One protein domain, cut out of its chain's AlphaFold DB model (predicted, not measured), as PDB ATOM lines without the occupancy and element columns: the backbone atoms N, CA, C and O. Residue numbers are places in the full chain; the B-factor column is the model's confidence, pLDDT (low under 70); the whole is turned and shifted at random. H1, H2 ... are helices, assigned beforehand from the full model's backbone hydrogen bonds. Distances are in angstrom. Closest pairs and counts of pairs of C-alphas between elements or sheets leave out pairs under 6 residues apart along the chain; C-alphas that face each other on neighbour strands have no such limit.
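This is residues 234 to 370 of the 550 residues of an uncharacterized protein of Wolbachia pipientis (UniProt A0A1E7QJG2). A long helical hairpin, H2 and H3 side by side, makes the longest axis. Shorter helices gather at the end where H2 begins and H3 ends: H1 and H4 pack on the start of H2, H5 on H3, and H6 crosses H2, while residues 364 to 370 stick out. The printed part has 137 residues with seven named helices, H1 to H7 in chain order, and no named strand: all helix. It is loose, with a radius of gyration of the C-alphas of 19.3 A, and spans 65 by 44 by 19 A.

H2, residues 248 to 279, is 46.8 A long, from C-alpha 248 at (184.770, 242.111, 216.557). H3, residues 287 to 313, measures 38.6 A. H1 is residues 234 to 242, H4 316 to 324, H5 331 to 343. H6, residues 345 to 363, measures 26.4 A; H7, residues 365 to 370, ends with C-alpha 370 at (169.753, 250.570, 199.160).

H2, the hub, touches H3 in a hairpin, opposite ways at a shallow tilt of 19 degrees; their closest C-alphas, Val 274 and Gly 294, are 5.4 A apart. H2 touches H6 with residues 251 to 262 alone, at a steep tilt of 45 degrees; closest are C-alphas 255 and 351, 5.6 A. H2 also touches H1, C-alphas 248 and 240 being closest at 5.9 A. H2 and H4 only just touch, with 3 pairs of C-alphas within 8 A, closest 252 and 316, 6.0 A. H5 touches H3, closest C-alphas 336 and 307, 6.6 A. H3 and H6 are apart. In H1 to H7 every O i to N i+4 pair is within hydrogen-bond range.

C-alphas 283 and 369, the farthest apart, are 66.3 A apart. The printed part has no cut and no long link. Confidence is under 70 at residues 243 to 247, 324 to 345 and 358 to 370.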
ATOM      1  N   LYS A 234     197.560 249.971 219.410       79.56
ATOM      2  CA  LYS A 234     196.839 249.545 220.608       79.56
ATOM      3  C   LYS A 234     195.469 250.212 220.703       79.56
ATOM      4  O   LYS A 234     194.488 249.504 220.881       79.56
ATOM      5  N   GLU A 235     195.395 251.524 220.495       79.94
ATOM      6  CA  GLU A 235     194.135 252.275 220.480       79.94
ATOM      7  C   GLU A 235     193.161 251.743 219.414       79.94
ATOM      8  O   GLU A 235     191.997 251.493 219.718       79.94
ATOM      9  N   LYS A 236     193.640 251.460 218.191       79.06
ATOM     10  CA  LYS A 236     192.805 250.864 217.130       79.06
ATOM     11  C   LYS A 236     192.273 249.480 217.497       79.06
ATOM     12  O   LYS A 236     191.126 249.168 217.189       79.06
ATOM     13  N   PHE A 237     193.088 248.633 218.121       77.62
ATOM     14  CA  PHE A 237     192.622 247.321 218.566       77.62
ATOM     15  C   PHE A 237     191.676 247.428 219.765       77.62
ATOM     16  O   PHE A 237     190.670 246.728 219.788       77.62
ATOM     17  N   GLU A 238     191.938 248.313 220.730       80.00
ATOM     18  CA  GLU A 238     191.022 248.588 221.844       80.00
ATOM     19  C   GLU A 238     189.658 249.071 221.338       80.00
ATOM     20  O   GLU A 238     188.634 248.569 221.791       80.00
ATOM     21  N   GLU A 239     189.624 249.954 220.336       80.25
ATOM     22  CA  GLU A 239     188.391 250.367 219.654       80.25
ATOM     23  C   GLU A 239     187.650 249.163 219.039       80.25
ATOM     24  O   GLU A 239     186.431 249.039 219.169       80.25
ATOM     25  N   ILE A 240     188.373 248.241 218.397       77.38
ATOM     26  CA  ILE A 240     187.789 247.021 217.819       77.38
ATOM     27  C   ILE A 240     187.237 246.092 218.914       77.38
ATOM     28  O   ILE A 240     186.163 245.515 218.737       77.38
ATOM     29  N   PHE A 241     187.940 245.955 220.041       77.94
ATOM     30  CA  PHE A 241     187.558 245.065 221.140       77.94
ATOM     31  C   PHE A 241     186.456 245.619 222.048       77.94
ATOM     32  O   PHE A 241     185.719 244.821 222.622       77.94
ATOM     33  N   ASN A 242     186.359 246.939 222.212       74.44
ATOM     34  CA  ASN A 242     185.405 247.587 223.123       74.44
ATOM     35  C   ASN A 242     184.034 247.826 222.489       74.44
ATOM     36  O   ASN A 242     183.068 248.074 223.200       74.44
ATOM     37  N   ASN A 243     183.930 247.753 221.163       62.88
ATOM     38  CA  ASN A 243     182.687 248.068 220.467       62.88
ATOM     39  C   ASN A 243     181.588 246.993 220.595       62.88
ATOM     40  O   ASN A 243     180.552 247.173 219.964       62.88
ATOM     41  N   ASP A 244     181.796 245.889 221.336       54.50
ATOM     42  CA  ASP A 244     180.843 244.773 221.574       54.50
ATOM     43  C   ASP A 244     180.036 244.327 220.338       54.50
ATOM     44  O   ASP A 244     178.970 243.713 220.414       54.50
ATOM     45  N   LYS A 245     180.571 244.605 219.146       64.06
ATOM     46  CA  LYS A 245     179.946 244.222 217.895       64.06
ATOM     47  C   LYS A 245     180.081 242.708 217.764       64.06
ATOM     48  O   LYS A 245     181.189 242.190 217.964       64.06
ATOM     49  N   PRO A 246     179.025 242.000 217.327       57.22
ATOM     50  CA  PRO A 246     179.059 240.551 217.112       57.22
ATOM     51  C   PRO A 246     180.171 240.102 216.142       57.22
ATOM     52  O   PRO A 246     180.558 238.937 216.142       57.22
ATOM     53  N   ASN A 247     180.747 241.032 215.369       68.88
ATOM     54  CA  ASN A 247     181.815 240.785 214.402       68.88
ATOM     55  C   ASN A 247     183.237 241.138 214.872       68.88
ATOM     56  O   ASN A 247     184.182 240.895 214.125       68.88
ATOM     57  N   SER A 248     183.439 241.675 216.081       73.81
ATOM     58  CA  SER A 248     184.770 242.111 216.557       73.81
ATOM     59  C   SER A 248     185.807 240.979 216.538       73.81
ATOM     60  O   SER A 248     186.916 241.146 216.035       73.81
ATOM     61  N   LYS A 249     185.422 239.781 216.995       77.88
ATOM     62  CA  LYS A 249     186.281 238.586 216.982       77.88
ATOM     63  C   LYS A 249     186.686 238.177 215.563       77.88
ATOM     64  O   LYS A 249     187.843 237.825 215.343       77.88
ATOM     65  N   LYS A 250     185.742 238.234 214.620       82.62
ATOM     66  CA  LYS A 250     185.977 237.907 213.211       82.62
ATOM     67  C   LYS A 250     186.889 238.941 212.557       82.62
ATOM     68  O   LYS A 250     187.874 238.559 211.948       82.62
ATOM     69  N   LEU A 251     186.636 240.228 212.790       80.75
ATOM     70  CA  LEU A 251     187.487 241.315 212.309       80.75
ATOM     71  C   LEU A 251     188.934 241.163 212.803       80.75
ATOM     72  O   LEU A 251     189.868 241.338 212.031       80.75
ATOM     73  N   VAL A 252     189.138 240.783 214.066       82.44
ATOM     74  CA  VAL A 252     190.486 240.526 214.600       82.44
ATOM     75  C   VAL A 252     191.141 239.313 213.936       82.44
ATOM     76  O   VAL A 252     192.331 239.362 213.632       82.44
ATOM     77  N   GLN A 253     190.391 238.239 213.678       85.19
ATOM     78  CA  GLN A 253     190.903 237.085 212.927       85.19
ATOM     79  C   GLN A 253     191.261 237.449 211.483       85.19
ATOM     80  O   GLN A 253     192.309 237.018 211.003       85.19
ATOM     81  N   ASP A 254     190.441 238.266 210.821       83.19
ATOM     82  CA  ASP A 254     190.700 238.767 209.470       83.19
ATOM     83  C   ASP A 254     191.991 239.607 209.455       83.19
ATOM     84  O   ASP A 254     192.871 239.365 208.633       83.19
ATOM     85  N   ILE A 255     192.171 240.510 210.431       82.31
ATOM     86  CA  ILE A 255     193.386 241.334 210.570       82.31
ATOM     87  C   ILE A 255     194.628 240.464 210.793       82.31
ATOM     88  O   ILE A 255     195.640 240.656 210.120       82.31
ATOM     89  N   LEU A 256     194.571 239.496 211.714       84.50
ATOM     90  CA  LEU A 256     195.694 238.584 211.968       84.50
ATOM     91  C   LEU A 256     196.033 237.747 210.728       84.50
ATOM     92  O   LEU A 256     197.208 237.568 210.407       84.50
ATOM     93  N   SER A 257     195.012 237.290 209.999       87.06
ATOM     94  CA  SER A 257     195.185 236.557 208.741       87.06
ATOM     95  C   SER A 257     195.839 237.430 207.673       87.06
ATOM     96  O   SER A 257     196.747 236.972 206.983       87.06
ATOM     97  N   LYS A 258     195.455 238.708 207.584       85.50
ATOM     98  CA  LYS A 258     196.030 239.648 206.618       85.50
ATOM     99  C   LYS A 258     197.475 240.021 206.947       85.50
ATOM    100  O   LYS A 258     198.306 240.125 206.050       85.50
ATOM    101  N   ILE A 259     197.802 240.173 208.231       82.69
ATOM    102  CA  ILE A 259     199.190 240.360 208.685       82.69
ATOM    103  C   ILE A 259     200.035 239.141 208.301       82.69
ATOM    104  O   ILE A 259     201.142 239.302 207.792       82.69
ATOM    105  N   LYS A 260     199.507 237.929 208.505       86.94
ATOM    106  CA  LYS A 260     200.181 236.686 208.114       86.94
ATOM    107  C   LYS A 260     200.444 236.626 206.609       86.94
ATOM    108  O   LYS A 260     201.566 236.323 206.226       86.94
ATOM    109  N   GLU A 261     199.447 236.942 205.786       88.31
ATOM    110  CA  GLU A 261     199.576 236.997 204.323       88.31
ATOM    111  C   GLU A 261     200.704 237.954 203.902       88.31
ATOM    112  O   GLU A 261     201.621 237.550 203.195       88.31
ATOM    113  N   LYS A 262     200.724 239.180 204.442       85.69
ATOM    114  CA  LYS A 262     201.777 240.165 204.128       85.69
ATOM    115  C   LYS A 262     203.176 239.719 204.582       85.69
ATOM    116  O   LYS A 262     204.170 240.033 203.923       85.69
ATOM    117  N   LEU A 263     203.279 239.004 205.705       85.56
ATOM    118  CA  LEU A 263     204.546 238.407 206.144       85.56
ATOM    119  C   LEU A 263     204.989 237.279 205.204       85.56
ATOM    120  O   LEU A 263     206.175 237.190 204.895       85.56
ATOM    121  N   ASP A 264     204.056 236.454 204.726       89.31
ATOM    122  CA  ASP A 264     204.332 235.397 203.751       89.31
ATOM    123  C   ASP A 264     204.818 235.956 202.412       89.31
ATOM    124  O   ASP A 264     205.815 235.468 201.873       89.31
ATOM    125  N   ASP A 265     204.192 237.028 201.931       88.75
ATOM    126  CA  ASP A 265     204.629 237.740 200.729       88.75
ATOM    127  C   ASP A 265     206.056 238.276 200.895       88.75
ATOM    128  O   ASP A 265     206.916 238.023 200.049       88.75
ATOM    129  N   SER A 266     206.337 238.922 202.033       87.31
ATOM    130  CA  SER A 266     207.668 239.464 202.345       87.31
ATOM    131  C   SER A 266     208.733 238.363 202.403       87.31
ATOM    132  O   SER A 266     209.809 238.495 201.821       87.31
ATOM    133  N   ILE A 267     208.443 237.243 203.077       89.88
ATOM    134  CA  ILE A 267     209.354 236.091 203.156       89.88
ATOM    135  C   ILE A 267     209.605 235.515 201.758       89.88
ATOM    136  O   ILE A 267     210.753 235.211 201.423       89.88
ATOM    137  N   SER A 268     208.559 235.367 200.943       93.00
ATOM    138  CA  SER A 268     208.650 234.822 199.585       93.00
ATOM    139  C   SER A 268     209.493 235.712 198.672       93.00
ATOM    140  O   SER A 268     210.377 235.216 197.972       93.00
ATOM    141  N   GLU A 269     209.274 237.026 198.711       92.19
ATOM    142  CA  GLU A 269     210.024 238.007 197.924       92.19
ATOM    143  C   GLU A 269     211.516 237.991 198.274       92.19
ATOM    144  O   GLU A 269     212.364 237.819 197.394       92.19
ATOM    145  N   ILE A 270     211.845 238.064 199.565       90.00
ATOM    146  CA  ILE A 270     213.241 238.070 200.020       90.00
ATOM    147  C   ILE A 270     213.914 236.726 199.719       90.00
ATOM    148  O   ILE A 270     215.074 236.690 199.306       90.00
ATOM    149  N   SER A 271     213.190 235.611 199.861       91.88
ATOM    150  CA  SER A 271     213.715 234.280 199.529       91.88
ATOM    151  C   SER A 271     214.076 234.163 198.049       91.88
ATOM    152  O   SER A 271     215.121 233.598 197.724       91.88
ATOM    153  N   LYS A 272     213.271 234.747 197.149       94.50
ATOM    154  CA  LYS A 272     213.604 234.824 195.716       94.50
ATOM    155  C   LYS A 272     214.882 235.626 195.491       94.50
ATOM    156  O   LYS A 272     215.778 235.133 194.816       94.50
ATOM    157  N   THR A 273     215.018 236.790 196.133       91.12
ATOM    158  CA  THR A 273     216.246 237.601 196.042       91.12
ATOM    159  C   THR A 273     217.482 236.824 196.502       91.12
ATOM    160  O   THR A 273     218.530 236.883 195.861       91.12
ATOM    161  N   VAL A 274     217.377 236.059 197.592       91.19
ATOM    162  CA  VAL A 274     218.479 235.219 198.085       91.19
ATOM    163  C   VAL A 274     218.836 234.116 197.082       91.19
ATOM    164  O   VAL A 274     220.020 233.869 196.856       91.19
ATOM    165  N   GLU A 275     217.849 233.465 196.464       92.81
ATOM    166  CA  GLU A 275     218.101 232.462 195.420       92.81
ATOM    167  C   GLU A 275     218.729 233.066 194.160       92.81
ATOM    168  O   GLU A 275     219.641 232.470 193.584       92.81
ATOM    169  N   ASP A 276     218.324 234.269 193.765       92.31
ATOM    170  CA  ASP A 276     218.931 234.973 192.633       92.31
ATOM    171  C   ASP A 276     220.398 235.320 192.916       92.31
ATOM    172  O   ASP A 276     221.259 235.099 192.065       92.31
ATOM    173  N   ILE A 277     220.719 235.759 194.141       90.12
ATOM    174  CA  ILE A 277     222.105 235.990 194.585       90.12
ATOM    175  C   ILE A 277     222.922 234.691 194.551       90.12
ATOM    176  O   ILE A 277     224.084 234.709 194.149       90.12
ATOM    177  N   LYS A 278     222.342 233.553 194.954       90.81
ATOM    178  CA  LYS A 278     223.037 232.253 194.912       90.81
ATOM    179  C   LYS A 278     223.345 231.797 193.488       90.81
ATOM    180  O   LYS A 278     224.357 231.128 193.290       90.81
ATOM    181  N   LYS A 279     222.482 232.139 192.528       93.62
ATOM    182  CA  LYS A 279     222.642 231.820 191.102       93.62
ATOM    183  C   LYS A 279     223.583 232.773 190.365       93.62
ATOM    184  O   LYS A 279     223.921 232.486 189.220       93.62
ATOM    185  N   MET A 280     223.986 233.889 190.981       91.75
ATOM    186  CA  MET A 280     224.947 234.801 190.365       91.75
ATOM    187  C   MET A 280     226.282 234.110 190.105       91.75
ATOM    188  O   MET A 280     226.734 233.275 190.893       91.75
ATOM    189  N   ASP A 281     226.911 234.508 189.003       90.69
ATOM    190  CA  ASP A 281     228.260 234.081 188.667       90.69
ATOM    191  C   ASP A 281     229.226 234.480 189.791       90.69
ATOM    192  O   ASP A 281     229.207 235.613 190.280       90.69
ATOM    193  N   LYS A 282     230.065 233.534 190.218       91.75
ATOM    194  CA  LYS A 282     231.057 233.763 191.276       91.75
ATOM    195  C   LYS A 282     232.161 234.710 190.822       91.75
ATOM    196  O   LYS A 282     232.799 235.325 191.678       91.75
ATOM    197  N   ASP A 283     232.345 234.830 189.510       93.88
ATOM    198  CA  ASP A 283     233.302 235.740 188.895       93.88
ATOM    199  C   ASP A 283     232.736 237.169 188.744       93.88
ATOM    200  O   ASP A 283     233.483 238.087 188.396       93.88
ATOM    201  N   ASP A 284     231.452 237.408 189.070       92.00
ATOM    202  CA  ASP A 284     230.902 238.767 189.152       92.00
ATOM    203  C   ASP A 284     231.665 239.552 190.241       92.00
ATOM    204  O   ASP A 284     231.719 239.124 191.402       92.00
ATOM    205  N   PRO A 285     232.232 240.730 189.924       89.19
ATOM    206  CA  PRO A 285     232.997 241.527 190.884       89.19
ATOM    207  C   PRO A 285     232.179 241.933 192.123       89.19
ATOM    208  O   PRO A 285     232.747 242.190 193.186       89.19
ATOM    209  N   ASN A 286     230.848 241.941 192.026       91.81
ATOM    210  CA  ASN A 286     229.929 242.239 193.121       91.81
ATOM    211  C   ASN A 286     229.457 240.991 193.879       91.81
ATOM    212  O   ASN A 286     228.743 241.133 194.877       91.81
ATOM    213  N   TYR A 287     229.834 239.778 193.453       87.38
ATOM    214  CA  TYR A 287     229.366 238.529 194.058       87.38
ATOM    215  C   TYR A 287     229.658 238.477 195.557       87.38
ATOM    216  O   TYR A 287     228.771 238.168 196.345       87.38
ATOM    217  N   LYS A 288     230.870 238.846 195.991       86.75
ATOM    218  CA  LYS A 288     231.238 238.827 197.420       86.75
ATOM    219  C   LYS A 288     230.358 239.750 198.263       86.75
ATOM    220  O   LYS A 288     229.908 239.352 199.335       86.75
ATOM    221  N   GLN A 289     230.092 240.962 197.779       90.00
ATOM    222  CA  GLN A 289     229.238 241.918 198.480       90.00
ATOM    223  C   GLN A 289     227.786 241.430 198.515       90.00
ATOM    224  O   GLN A 289     227.181 241.375 199.582       90.00
ATOM    225  N   LYS A 290     227.244 241.000 197.370       87.75
ATOM    226  CA  LYS A 290     225.872 240.485 197.282       87.75
ATOM    227  C   LYS A 290     225.684 239.196 198.079       87.75
ATOM    228  O   LYS A 290     224.652 239.034 198.714       87.75
ATOM    229  N   SER A 291     226.685 238.319 198.124       87.69
ATOM    230  CA  SER A 291     226.689 237.102 198.942       87.69
ATOM    231  C   SER A 291     226.642 237.422 200.439       87.69
ATOM    232  O   SER A 291     225.874 236.799 201.171       87.69
ATOM    233  N   ASN A 292     227.397 238.429 200.897       88.81
ATOM    234  CA  ASN A 292     227.314 238.903 202.281       88.81
ATOM    235  C   ASN A 292     225.927 239.483 202.592       88.81
ATOM    236  O   ASN A 292     225.320 239.074 203.579       88.81
ATOM    237  N   ASN A 293     225.376 240.316 201.703       84.88
ATOM    238  CA  ASN A 293     224.002 240.809 201.839       84.88
ATOM    239  C   ASN A 293     222.993 239.646 201.865       84.88
ATOM    240  O   ASN A 293     222.059 239.648 202.657       84.88
ATOM    241  N   GLY A 294     223.202 238.602 201.057       86.88
ATOM    242  CA  GLY A 294     222.374 237.395 201.054       86.88
ATOM    243  C   GLY A 294     222.367 236.660 202.399       86.88
ATOM    244  O   GLY A 294     221.333 236.130 202.801       86.88
ATOM    245  N   LYS A 295     223.485 236.664 203.138       88.81
ATOM    246  CA  LYS A 295     223.544 236.111 204.503       88.81
ATOM    247  C   LYS A 295     222.744 236.954 205.494       88.81
ATOM    248  O   LYS A 295     222.025 236.387 206.311       88.81
ATOM    249  N   GLU A 296     222.830 238.278 205.407       87.38
ATOM    250  CA  GLU A 296     222.021 239.183 206.237       87.38
ATOM    251  C   GLU A 296     220.524 239.016 205.946       87.38
ATOM    252  O   GLU A 296     219.720 238.891 206.871       87.38
ATOM    253  N   LEU A 297     220.152 238.889 204.667       86.88
ATOM    254  CA  LEU A 297     218.777 238.607 204.252       86.88
ATOM    255  C   LEU A 297     218.275 237.255 204.778       86.88
ATOM    256  O   LEU A 297     217.116 237.155 205.169       86.88
ATOM    257  N   LEU A 298     219.126 236.226 204.862       87.56
ATOM    258  CA  LEU A 298     218.760 234.944 205.482       87.56
ATOM    259  C   LEU A 298     218.476 235.072 206.984       87.56
ATOM    260  O   LEU A 298     217.534 234.452 207.481       87.56
ATOM    261  N   VAL A 299     219.261 235.872 207.713       89.50
ATOM    262  CA  VAL A 299     218.990 236.171 209.132       89.50
ATOM    263  C   VAL A 299     217.663 236.918 209.266       89.50
ATOM    264  O   VAL A 299     216.847 236.591 210.131       89.50
ATOM    265  N   TYR A 300     217.405 237.866 208.368       84.62
ATOM    266  CA  TYR A 300     216.153 238.609 208.343       84.62
ATOM    267  C   TYR A 300     214.939 237.714 208.024       84.62
ATOM    268  O   TYR A 300     213.932 237.800 208.726       84.62
ATOM    269  N   ILE A 301     215.045 236.777 207.070       86.56
ATOM    270  CA  ILE A 301     214.001 235.771 206.788       86.56
ATOM    271  C   ILE A 301     213.663 234.962 208.045       86.56
ATOM    272  O   ILE A 301     212.485 234.785 208.354       86.56
ATOM    273  N   LYS A 302     214.670 234.497 208.797       88.19
ATOM    274  CA  LYS A 302     214.439 233.755 210.049       88.19
ATOM    275  C   LYS A 302     213.684 234.600 211.076       88.19
ATOM    276  O   LYS A 302     212.742 234.112 211.691       88.19
ATOM    277  N   SER A 303     214.042 235.879 211.210       84.75
ATOM    278  CA  SER A 303     213.320 236.815 212.081       84.75
ATOM    279  C   SER A 303     211.852 236.974 211.661       84.75
ATOM    280  O   SER A 303     210.959 236.911 212.509       84.75
ATOM    281  N   LEU A 304     211.574 237.105 210.358       82.81
ATOM    282  CA  LEU A 304     210.204 237.166 209.833       82.81
ATOM    283  C   LEU A 304     209.421 235.866 210.080       82.81
ATOM    284  O   LEU A 304     208.238 235.928 210.413       82.81
ATOM    285  N   GLN A 305     210.066 234.702 209.973       88.06
ATOM    286  CA  GLN A 305     209.450 233.408 210.287       88.06
ATOM    287  C   GLN A 305     209.064 233.315 211.766       88.06
ATOM    288  O   GLN A 305     207.910 233.023 212.065       88.06
ATOM    289  N   SER A 306     209.962 233.673 212.688       83.31
ATOM    290  CA  SER A 306     209.643 233.700 214.124       83.31
ATOM    291  C   SER A 306     208.486 234.653 214.442       83.31
ATOM    292  O   SER A 306     207.608 234.335 215.245       83.31
ATOM    293  N   LYS A 307     208.434 235.812 213.772       80.94
ATOM    294  CA  LYS A 307     207.317 236.763 213.885       80.94
ATOM    295  C   LYS A 307     206.007 236.173 213.355       80.94
ATOM    296  O   LYS A 307     204.966 236.327 213.993       80.94
ATOM    297  N   LYS A 308     206.044 235.474 212.219       86.25
ATOM    298  CA  LYS A 308     204.885 234.772 211.652       86.25
ATOM    299  C   LYS A 308     204.378 233.680 212.594       86.25
ATOM    300  O   LYS A 308     203.172 233.587 212.811       86.25
ATOM    301  N   ASP A 309     205.271 232.888 213.177       84.19
ATOM    302  CA  ASP A 309     204.915 231.836 214.134       84.19
ATOM    303  C   ASP A 309     204.268 232.417 215.388       84.19
ATOM    304  O   ASP A 309     203.247 231.911 215.860       84.19
ATOM    305  N   PHE A 310     204.780 233.554 215.862       81.38
ATOM    306  CA  PHE A 310     204.138 234.304 216.929       81.38
ATOM    307  C   PHE A 310     202.723 234.755 216.536       81.38
ATOM    308  O   PHE A 310     201.785 234.479 217.280       81.38
ATOM    309  N   ILE A 311     202.523 235.364 215.358       82.50
ATOM    310  CA  ILE A 311     201.181 235.739 214.870       82.50
ATOM    311  C   ILE A 311     200.252 234.522 214.760       82.50
ATOM    312  O   ILE A 311     199.092 234.615 215.153       82.50
ATOM    313  N   ASN A 312     200.748 233.370 214.298       83.56
ATOM    314  CA  ASN A 312     199.966 232.129 214.229       83.56
ATOM    315  C   ASN A 312     199.517 231.636 215.614       83.56
ATOM    316  O   ASN A 312     198.483 230.981 215.723       83.56
ATOM    317  N   SER A 313     200.284 231.940 216.665       82.56
ATOM    318  CA  SER A 313     199.927 231.609 218.049       82.56
ATOM    319  C   SER A 313     198.893 232.567 218.658       82.56
ATOM    320  O   SER A 313     198.291 232.263 219.694       82.56
ATOM    321  N   LEU A 314     198.666 233.727 218.028       80.88
ATOM    322  CA  LEU A 314     197.697 234.702 218.503       80.88
ATOM    323  C   LEU A 314     196.280 234.284 218.121       80.88
ATOM    324  O   LEU A 314     195.958 233.982 216.976       80.88
ATOM    325  N   ASN A 315     195.395 234.363 219.105       82.94
ATOM    326  CA  ASN A 315     193.958 234.359 218.898       82.94
ATOM    327  C   ASN A 315     193.387 235.697 219.418       82.94
ATOM    328  O   ASN A 315     194.091 236.422 220.128       82.94
ATOM    329  N   PRO A 316     192.127 236.049 219.103       80.94
ATOM    330  CA  PRO A 316     191.551 237.320 219.539       80.94
ATOM    331  C   PRO A 316     191.573 237.540 221.059       80.94
ATOM    332  O   PRO A 316     191.709 238.678 221.493       80.94
ATOM    333  N   HIS A 317     191.469 236.473 221.857       76.81
ATOM    334  CA  HIS A 317     191.509 236.549 223.318       76.81
ATOM    335  C   HIS A 317     192.926 236.855 223.809       76.81
ATOM    336  O   HIS A 317     193.133 237.852 224.486       76.81
ATOM    337  N   ASN A 318     193.917 236.075 223.374       77.56
ATOM    338  CA  ASN A 318     195.317 236.263 223.735       77.56
ATOM    339  C   ASN A 318     195.830 237.622 223.247       77.56
ATOM    340  O   ASN A 318     196.561 238.288 223.965       77.56
ATOM    341  N   LEU A 319     195.437 238.065 222.047       78.69
ATOM    342  CA  LEU A 319     195.788 239.392 221.539       78.69
ATOM    343  C   LEU A 319     195.179 240.501 222.405       78.69
ATOM    344  O   LEU A 319     195.877 241.457 222.743       78.69
ATOM    345  N   LYS A 320     193.899 240.373 222.783       77.12
ATOM    346  CA  LYS A 320     193.250 241.305 223.712       77.12
ATOM    347  C   LYS A 320     193.985 241.317 225.049       77.12
ATOM    348  O   LYS A 320     194.291 242.397 225.547       77.12
ATOM    349  N   ASP A 321     194.340 240.154 225.584       74.44
ATOM    350  CA  ASP A 321     195.101 240.037 226.827       74.44
ATOM    351  C   ASP A 321     196.468 240.713 226.692       74.44
ATOM    352  O   ASP A 321     196.803 241.552 227.521       74.44
ATOM    353  N   TYR A 322     197.221 240.467 225.616       71.00
ATOM    354  CA  TYR A 322     198.520 241.108 225.366       71.00
ATOM    355  C   TYR A 322     198.443 242.632 225.261       71.00
ATOM    356  O   TYR A 322     199.371 243.334 225.665       71.00
ATOM    357  N   LEU A 323     197.356 243.152 224.697       70.19
ATOM    358  CA  LEU A 323     197.149 244.587 224.549       70.19
ATOM    359  C   LEU A 323     196.671 245.236 225.851       70.19
ATOM    360  O   LEU A 323     197.073 246.364 226.144       70.19
ATOM    361  N   THR A 324     195.845 244.545 226.637       65.62
ATOM    362  CA  THR A 324     195.169 245.104 227.821       65.62
ATOM    363  C   THR A 324     195.909 244.847 229.132       65.62
ATOM    364  O   THR A 324     195.897 245.713 230.007       65.62
ATOM    365  N   THR A 325     196.601 243.715 229.284       60.19
ATOM    366  CA  THR A 325     197.374 243.439 230.499       60.19
ATOM    367  C   THR A 325     198.644 244.287 230.545       60.19
ATOM    368  O   THR A 325     199.496 244.275 229.658       60.19
ATOM    369  N   THR A 326     198.808 245.021 231.645       45.94
ATOM    370  CA  THR A 326     200.055 245.709 232.017       45.94
ATOM    371  C   THR A 326     201.186 244.737 232.366       45.94
ATOM    372  O   THR A 326     202.347 245.147 232.429       45.94
ATOM    373  N   ALA A 327     200.869 243.454 232.554       43.41
ATOM    374  CA  ALA A 327     201.808 242.387 232.862       43.41
ATOM    375  C   ALA A 327     201.617 241.207 231.889       43.41
ATOM    376  O   ALA A 327     200.682 240.430 232.070       43.41
ATOM    377  N   PRO A 328     202.486 241.035 230.879       46.97
ATOM    378  CA  PRO A 328     202.456 239.847 230.045       46.97
ATOM    379  C   PRO A 328     203.225 238.706 230.717       46.97
ATOM    380  O   PRO A 328     204.335 238.884 231.228       46.97
ATOM    381  N   SER A 329     202.640 237.514 230.676       47.59
ATOM    382  CA  SER A 329     203.348 236.255 230.875       47.59
ATOM    383  C   SER A 329     204.491 236.146 229.851       47.59
ATOM    384  O   SER A 329     204.238 236.062 228.650       47.59
ATOM    385  N   THR A 330     205.716 236.175 230.388       52.09
ATOM    386  CA  THR A 330     207.057 236.126 229.765       52.09
ATOM    387  C   THR A 330     207.498 237.346 228.930       52.09
ATOM    388  O   THR A 330     206.802 237.863 228.058       52.09
ATOM    389  N   LEU A 331     208.718 237.822 229.223       49.72
ATOM    390  CA  LEU A 331     209.375 238.984 228.606       49.72
ATOM    391  C   LEU A 331     209.542 238.826 227.078       49.72
ATOM    392  O   LEU A 331     209.472 239.811 226.342       49.72
ATOM    393  N   GLU A 332     209.713 237.588 226.611       56.72
ATOM    394  CA  GLU A 332     209.890 237.227 225.198       56.72
ATOM    395  C   GLU A 332     208.651 237.530 224.355       56.72
ATOM    396  O   GLU A 332     208.762 238.184 223.320       56.72
ATOM    397  N   ASN A 333     207.455 237.167 224.827       54.72
ATOM    398  CA  ASN A 333     206.210 237.424 224.099       54.72
ATOM    399  C   ASN A 333     205.945 238.925 223.931       54.72
ATOM    400  O   ASN A 333     205.442 239.369 222.895       54.72
ATOM    401  N   ARG A 334     206.344 239.730 224.925       59.19
ATOM    402  CA  ARG A 334     206.280 241.193 224.846       59.19
ATOM    403  C   ARG A 334     207.249 241.729 223.797       59.19
ATOM    404  O   ARG A 334     206.852 242.596 223.028       59.19
ATOM    405  N   SER A 335     208.477 241.215 223.754       59.94
ATOM    406  CA  SER A 335     209.481 241.606 222.759       59.94
ATOM    407  C   SER A 335     209.041 241.250 221.338       59.94
ATOM    408  O   SER A 335     209.179 242.073 220.438       59.94
ATOM    409  N   SER A 336     208.445 240.073 221.137       63.22
ATOM    410  CA  SER A 336     207.951 239.628 219.829       63.22
ATOM    411  C   SER A 336     206.793 240.492 219.331       63.22
ATOM    412  O   SER A 336     206.864 241.029 218.227       63.22
ATOM    413  N   LEU A 337     205.771 240.719 220.160       63.88
ATOM    414  CA  LEU A 337     204.618 241.552 219.797       63.88
ATOM    415  C   LEU A 337     205.023 243.021 219.580       63.88
ATOM    416  O   LEU A 337     204.558 243.664 218.640       63.88
ATOM    417  N   TYR A 338     205.953 243.523 220.400       65.06
ATOM    418  CA  TYR A 338     206.558 244.845 220.241       65.06
ATOM    419  C   TYR A 338     207.330 244.950 218.923       65.06
ATOM    420  O   TYR A 338     207.079 245.875 218.162       65.06
ATOM    421  N   SER A 339     208.189 243.977 218.603       66.75
ATOM    422  CA  SER A 339     208.945 243.961 217.344       66.75
ATOM    423  C   SER A 339     208.027 243.922 216.124       66.75
ATOM    424  O   SER A 339     208.282 244.594 215.139       66.75
ATOM    425  N   ILE A 340     206.898 243.211 216.183       67.50
ATOM    426  CA  ILE A 340     205.959 243.167 215.057       67.50
ATOM    427  C   ILE A 340     205.254 244.514 214.887       67.50
ATOM    428  O   ILE A 340     205.152 245.021 213.774       67.50
ATOM    429  N   PHE A 341     204.782 245.125 215.972       67.56
ATOM    430  CA  PHE A 341     204.070 246.403 215.890       67.56
ATOM    431  C   PHE A 341     204.980 247.604 215.656       67.56
ATOM    432  O   PHE A 341     204.505 248.620 215.151       67.56
ATOM    433  N   VAL A 342     206.266 247.500 215.988       65.19
ATOM    434  CA  VAL A 342     207.273 248.516 215.677       65.19
ATOM    435  C   VAL A 342     207.802 248.330 214.267       65.19
ATOM    436  O   VAL A 342     207.609 249.217 213.434       65.19
ATOM    437  N   ASP A 343     208.386 247.170 213.977       63.62
ATOM    438  CA  ASP A 343     209.103 246.926 212.722       63.62
ATOM    439  C   ASP A 343     208.143 246.823 211.530       63.62
ATOM    440  O   ASP A 343     208.523 247.091 210.393       63.62
ATOM    441  N   HIS A 344     206.883 246.451 211.782       69.12
ATOM    442  CA  HIS A 344     205.857 246.256 210.754       69.12
ATOM    443  C   HIS A 344     204.592 247.080 211.024       69.12
ATOM    444  O   HIS A 344     203.492 246.714 210.602       69.12
ATOM    445  N   CYS A 345     204.749 248.224 211.695       69.12
ATOM    446  CA  CYS A 345     203.667 249.147 212.036       69.12
ATOM    447  C   CYS A 345     202.758 249.480 210.842       69.12
ATOM    448  O   CYS A 345     201.531 249.467 210.962       69.12
ATOM    449  N   ASP A 346     203.352 249.754 209.680       71.06
ATOM    450  CA  ASP A 346     202.601 250.155 208.492       71.06
ATOM    451  C   ASP A 346     201.845 248.980 207.864       71.06
ATOM    452  O   ASP A 346     200.689 249.151 207.481       71.06
ATOM    453  N   LEU A 347     202.420 247.770 207.876       73.88
ATOM    454  CA  LEU A 347     201.722 246.549 207.452       73.88
ATOM    455  C   LEU A 347     200.497 246.282 208.335       73.88
ATOM    456  O   LEU A 347     199.421 245.969 207.827       73.88
ATOM    457  N   VAL A 348     200.645 246.456 209.651       73.12
ATOM    458  CA  VAL A 348     199.558 246.275 210.623       73.12
ATOM    459  C   VAL A 348     198.478 247.338 210.438       73.12
ATOM    460  O   VAL A 348     197.296 247.005 210.392       73.12
ATOM    461  N   LYS A 349     198.851 248.614 210.281       76.56
ATOM    462  CA  LYS A 349     197.888 249.688 209.986       76.56
ATOM    463  C   LYS A 349     197.127 249.408 208.697       76.56
ATOM    464  O   LYS A 349     195.909 249.551 208.694       76.56
ATOM    465  N   GLN A 350     197.827 249.011 207.639       76.62
ATOM    466  CA  GLN A 350     197.221 248.720 206.347       76.62
ATOM    467  C   GLN A 350     196.244 247.544 206.448       76.62
ATOM    468  O   GLN A 350     195.119 247.654 205.975       76.62
ATOM    469  N   ALA A 351     196.628 246.465 207.138       74.06
ATOM    470  CA  ALA A 351     195.742 245.333 207.402       74.06
ATOM    471  C   ALA A 351     194.481 245.752 208.180       74.06
ATOM    472  O   ALA A 351     193.379 245.333 207.837       74.06
ATOM    473  N   ILE A 352     194.614 246.618 209.195       75.56
ATOM    474  CA  ILE A 352     193.462 247.139 209.948       75.56
ATOM    475  C   ILE A 352     192.524 247.947 209.043       75.56
ATOM    476  O   ILE A 352     191.313 247.750 209.116       75.56
ATOM    477  N   GLU A 353     193.049 248.848 208.209       80.44
ATOM    478  CA  GLU A 353     192.223 249.667 207.309       80.44
ATOM    479  C   GLU A 353     191.524 248.824 206.233       80.44
ATOM    480  O   GLU A 353     190.319 248.977 206.026       80.44
ATOM    481  N   GLU A 354     192.242 247.885 205.604       77.31
ATOM    482  CA  GLU A 354     191.682 246.953 204.616       77.31
ATOM    483  C   GLU A 354     190.531 246.146 205.242       77.31
ATOM    484  O   GLU A 354     189.398 246.194 204.758       77.31
ATOM    485  N   CYS A 355     190.766 245.510 206.394       76.69
ATOM    486  CA  CYS A 355     189.744 244.707 207.064       76.69
ATOM    487  C   CYS A 355     188.579 245.542 207.619       76.69
ATOM    488  O   CYS A 355     187.441 245.062 207.614       76.69
ATOM    489  N   LYS A 356     188.816 246.781 208.087       74.31
ATOM    490  CA  LYS A 356     187.733 247.704 208.469       74.31
ATOM    491  C   LYS A 356     186.889 248.049 207.244       74.31
ATOM    492  O   LYS A 356     185.674 247.928 207.328       74.31
ATOM    493  N   SER A 357     187.491 248.413 206.113       73.25
ATOM    494  CA  SER A 357     186.752 248.785 204.899       73.25
ATOM    495  C   SER A 357     185.883 247.642 204.357       73.25
ATOM    496  O   SER A 357     184.705 247.850 204.059       73.25
ATOM    497  N   GLU A 358     186.406 246.412 204.340       67.75
ATOM    498  CA  GLU A 358     185.664 245.227 203.902       67.75
ATOM    499  C   GLU A 358     184.529 244.856 204.860       67.75
ATOM    500  O   GLU A 358     183.442 244.472 204.420       67.75
ATOM    501  N   ASN A 359     184.758 244.965 206.174       61.28
ATOM    502  CA  ASN A 359     183.728 244.675 207.167       61.28
ATOM    503  C   ASN A 359     182.685 245.797 207.275       61.28
ATOM    504  O   ASN A 359     181.514 245.486 207.462       61.28
ATOM    505  N   TYR A 360     183.040 247.067 207.050       54.94
ATOM    506  CA  TYR A 360     182.071 248.160 206.886       54.94
ATOM    507  C   TYR A 360     181.181 247.940 205.655       54.94
ATOM    508  O   TYR A 360     179.964 248.117 205.733       54.94
ATOM    509  N   PHE A 361     181.754 247.475 204.539       45.69
ATOM    510  CA  PHE A 361     180.980 247.092 203.354       45.69
ATOM    511  C   PHE A 361     180.026 245.921 203.636       45.69
ATOM    512  O   PHE A 361     178.881 245.940 203.181       45.69
ATOM    513  N   LYS A 362     180.455 244.929 204.431       51.44
ATOM    514  CA  LYS A 362     179.624 243.779 204.836       51.44
ATOM    515  C   LYS A 362     178.551 244.134 205.879       51.44
ATOM    516  O   LYS A 362     177.459 243.580 205.794       51.44
ATOM    517  N   GLU A 363     178.829 245.041 206.822       47.09
ATOM    518  CA  GLU A 363     177.882 245.514 207.853       47.09
ATOM    519  C   GLU A 363     176.860 246.527 207.320       47.09
ATOM    520  O   GLU A 363     175.814 246.723 207.942       47.09
ATOM    521  N   SER A 364     177.100 247.142 206.157       43.31
ATOM    522  CA  SER A 364     176.110 247.995 205.499       43.31
ATOM    523  C   SER A 364     174.982 247.161 204.868       43.31
ATOM    524  O   SER A 364     174.797 247.092 203.653       43.31
ATOM    525  N   HIS A 365     174.147 246.553 205.715       46.25
ATOM    526  CA  HIS A 365     172.811 246.113 205.313       46.25
ATOM    527  C   HIS A 365     172.075 247.251 204.601       46.25
ATOM    528  O   HIS A 365     171.443 247.009 203.590       46.25
ATOM    529  N   TYR A 366     172.303 248.507 204.998       44.03
ATOM    530  CA  TYR A 366     171.820 249.686 204.283       44.03
ATOM    531  C   TYR A 366     172.333 249.835 202.849       44.03
ATOM    532  O   TYR A 366     171.587 250.351 202.033       44.03
ATOM    533  N   PHE A 367     173.549 249.403 202.499       41.41
ATOM    534  CA  PHE A 367     174.020 249.479 201.111       41.41
ATOM    535  C   PHE A 367     173.461 248.326 200.284       41.41
ATOM    536  O   PHE A 367     173.016 248.551 199.170       41.41
ATOM    537  N   LYS A 368     173.393 247.105 200.833       49.41
ATOM    538  CA  LYS A 368     172.699 245.991 200.162       49.41
ATOM    539  C   LYS A 368     171.201 246.246 200.016       49.41
ATOM    540  O   LYS A 368     170.633 245.884 198.994       49.41
ATOM    541  N   ASP A 369     170.577 246.887 200.994       54.06
ATOM    542  CA  ASP A 369     169.161 247.246 200.985       54.06
ATOM    543  C   ASP A 369     168.917 248.462 200.105       54.06
ATOM    544  O   ASP A 369     167.939 248.463 199.373       54.06
ATOM    545  N   ALA A 370     169.820 249.447 200.086       46.12
ATOM    546  CA  ALA A 370     169.753 250.570 199.160       46.12
ATOM    547  C   ALA A 370     169.990 250.122 197.721       46.12
ATOM    548  O   ALA A 370     169.235 250.551 196.867       46.12
TER     549      ALA A 370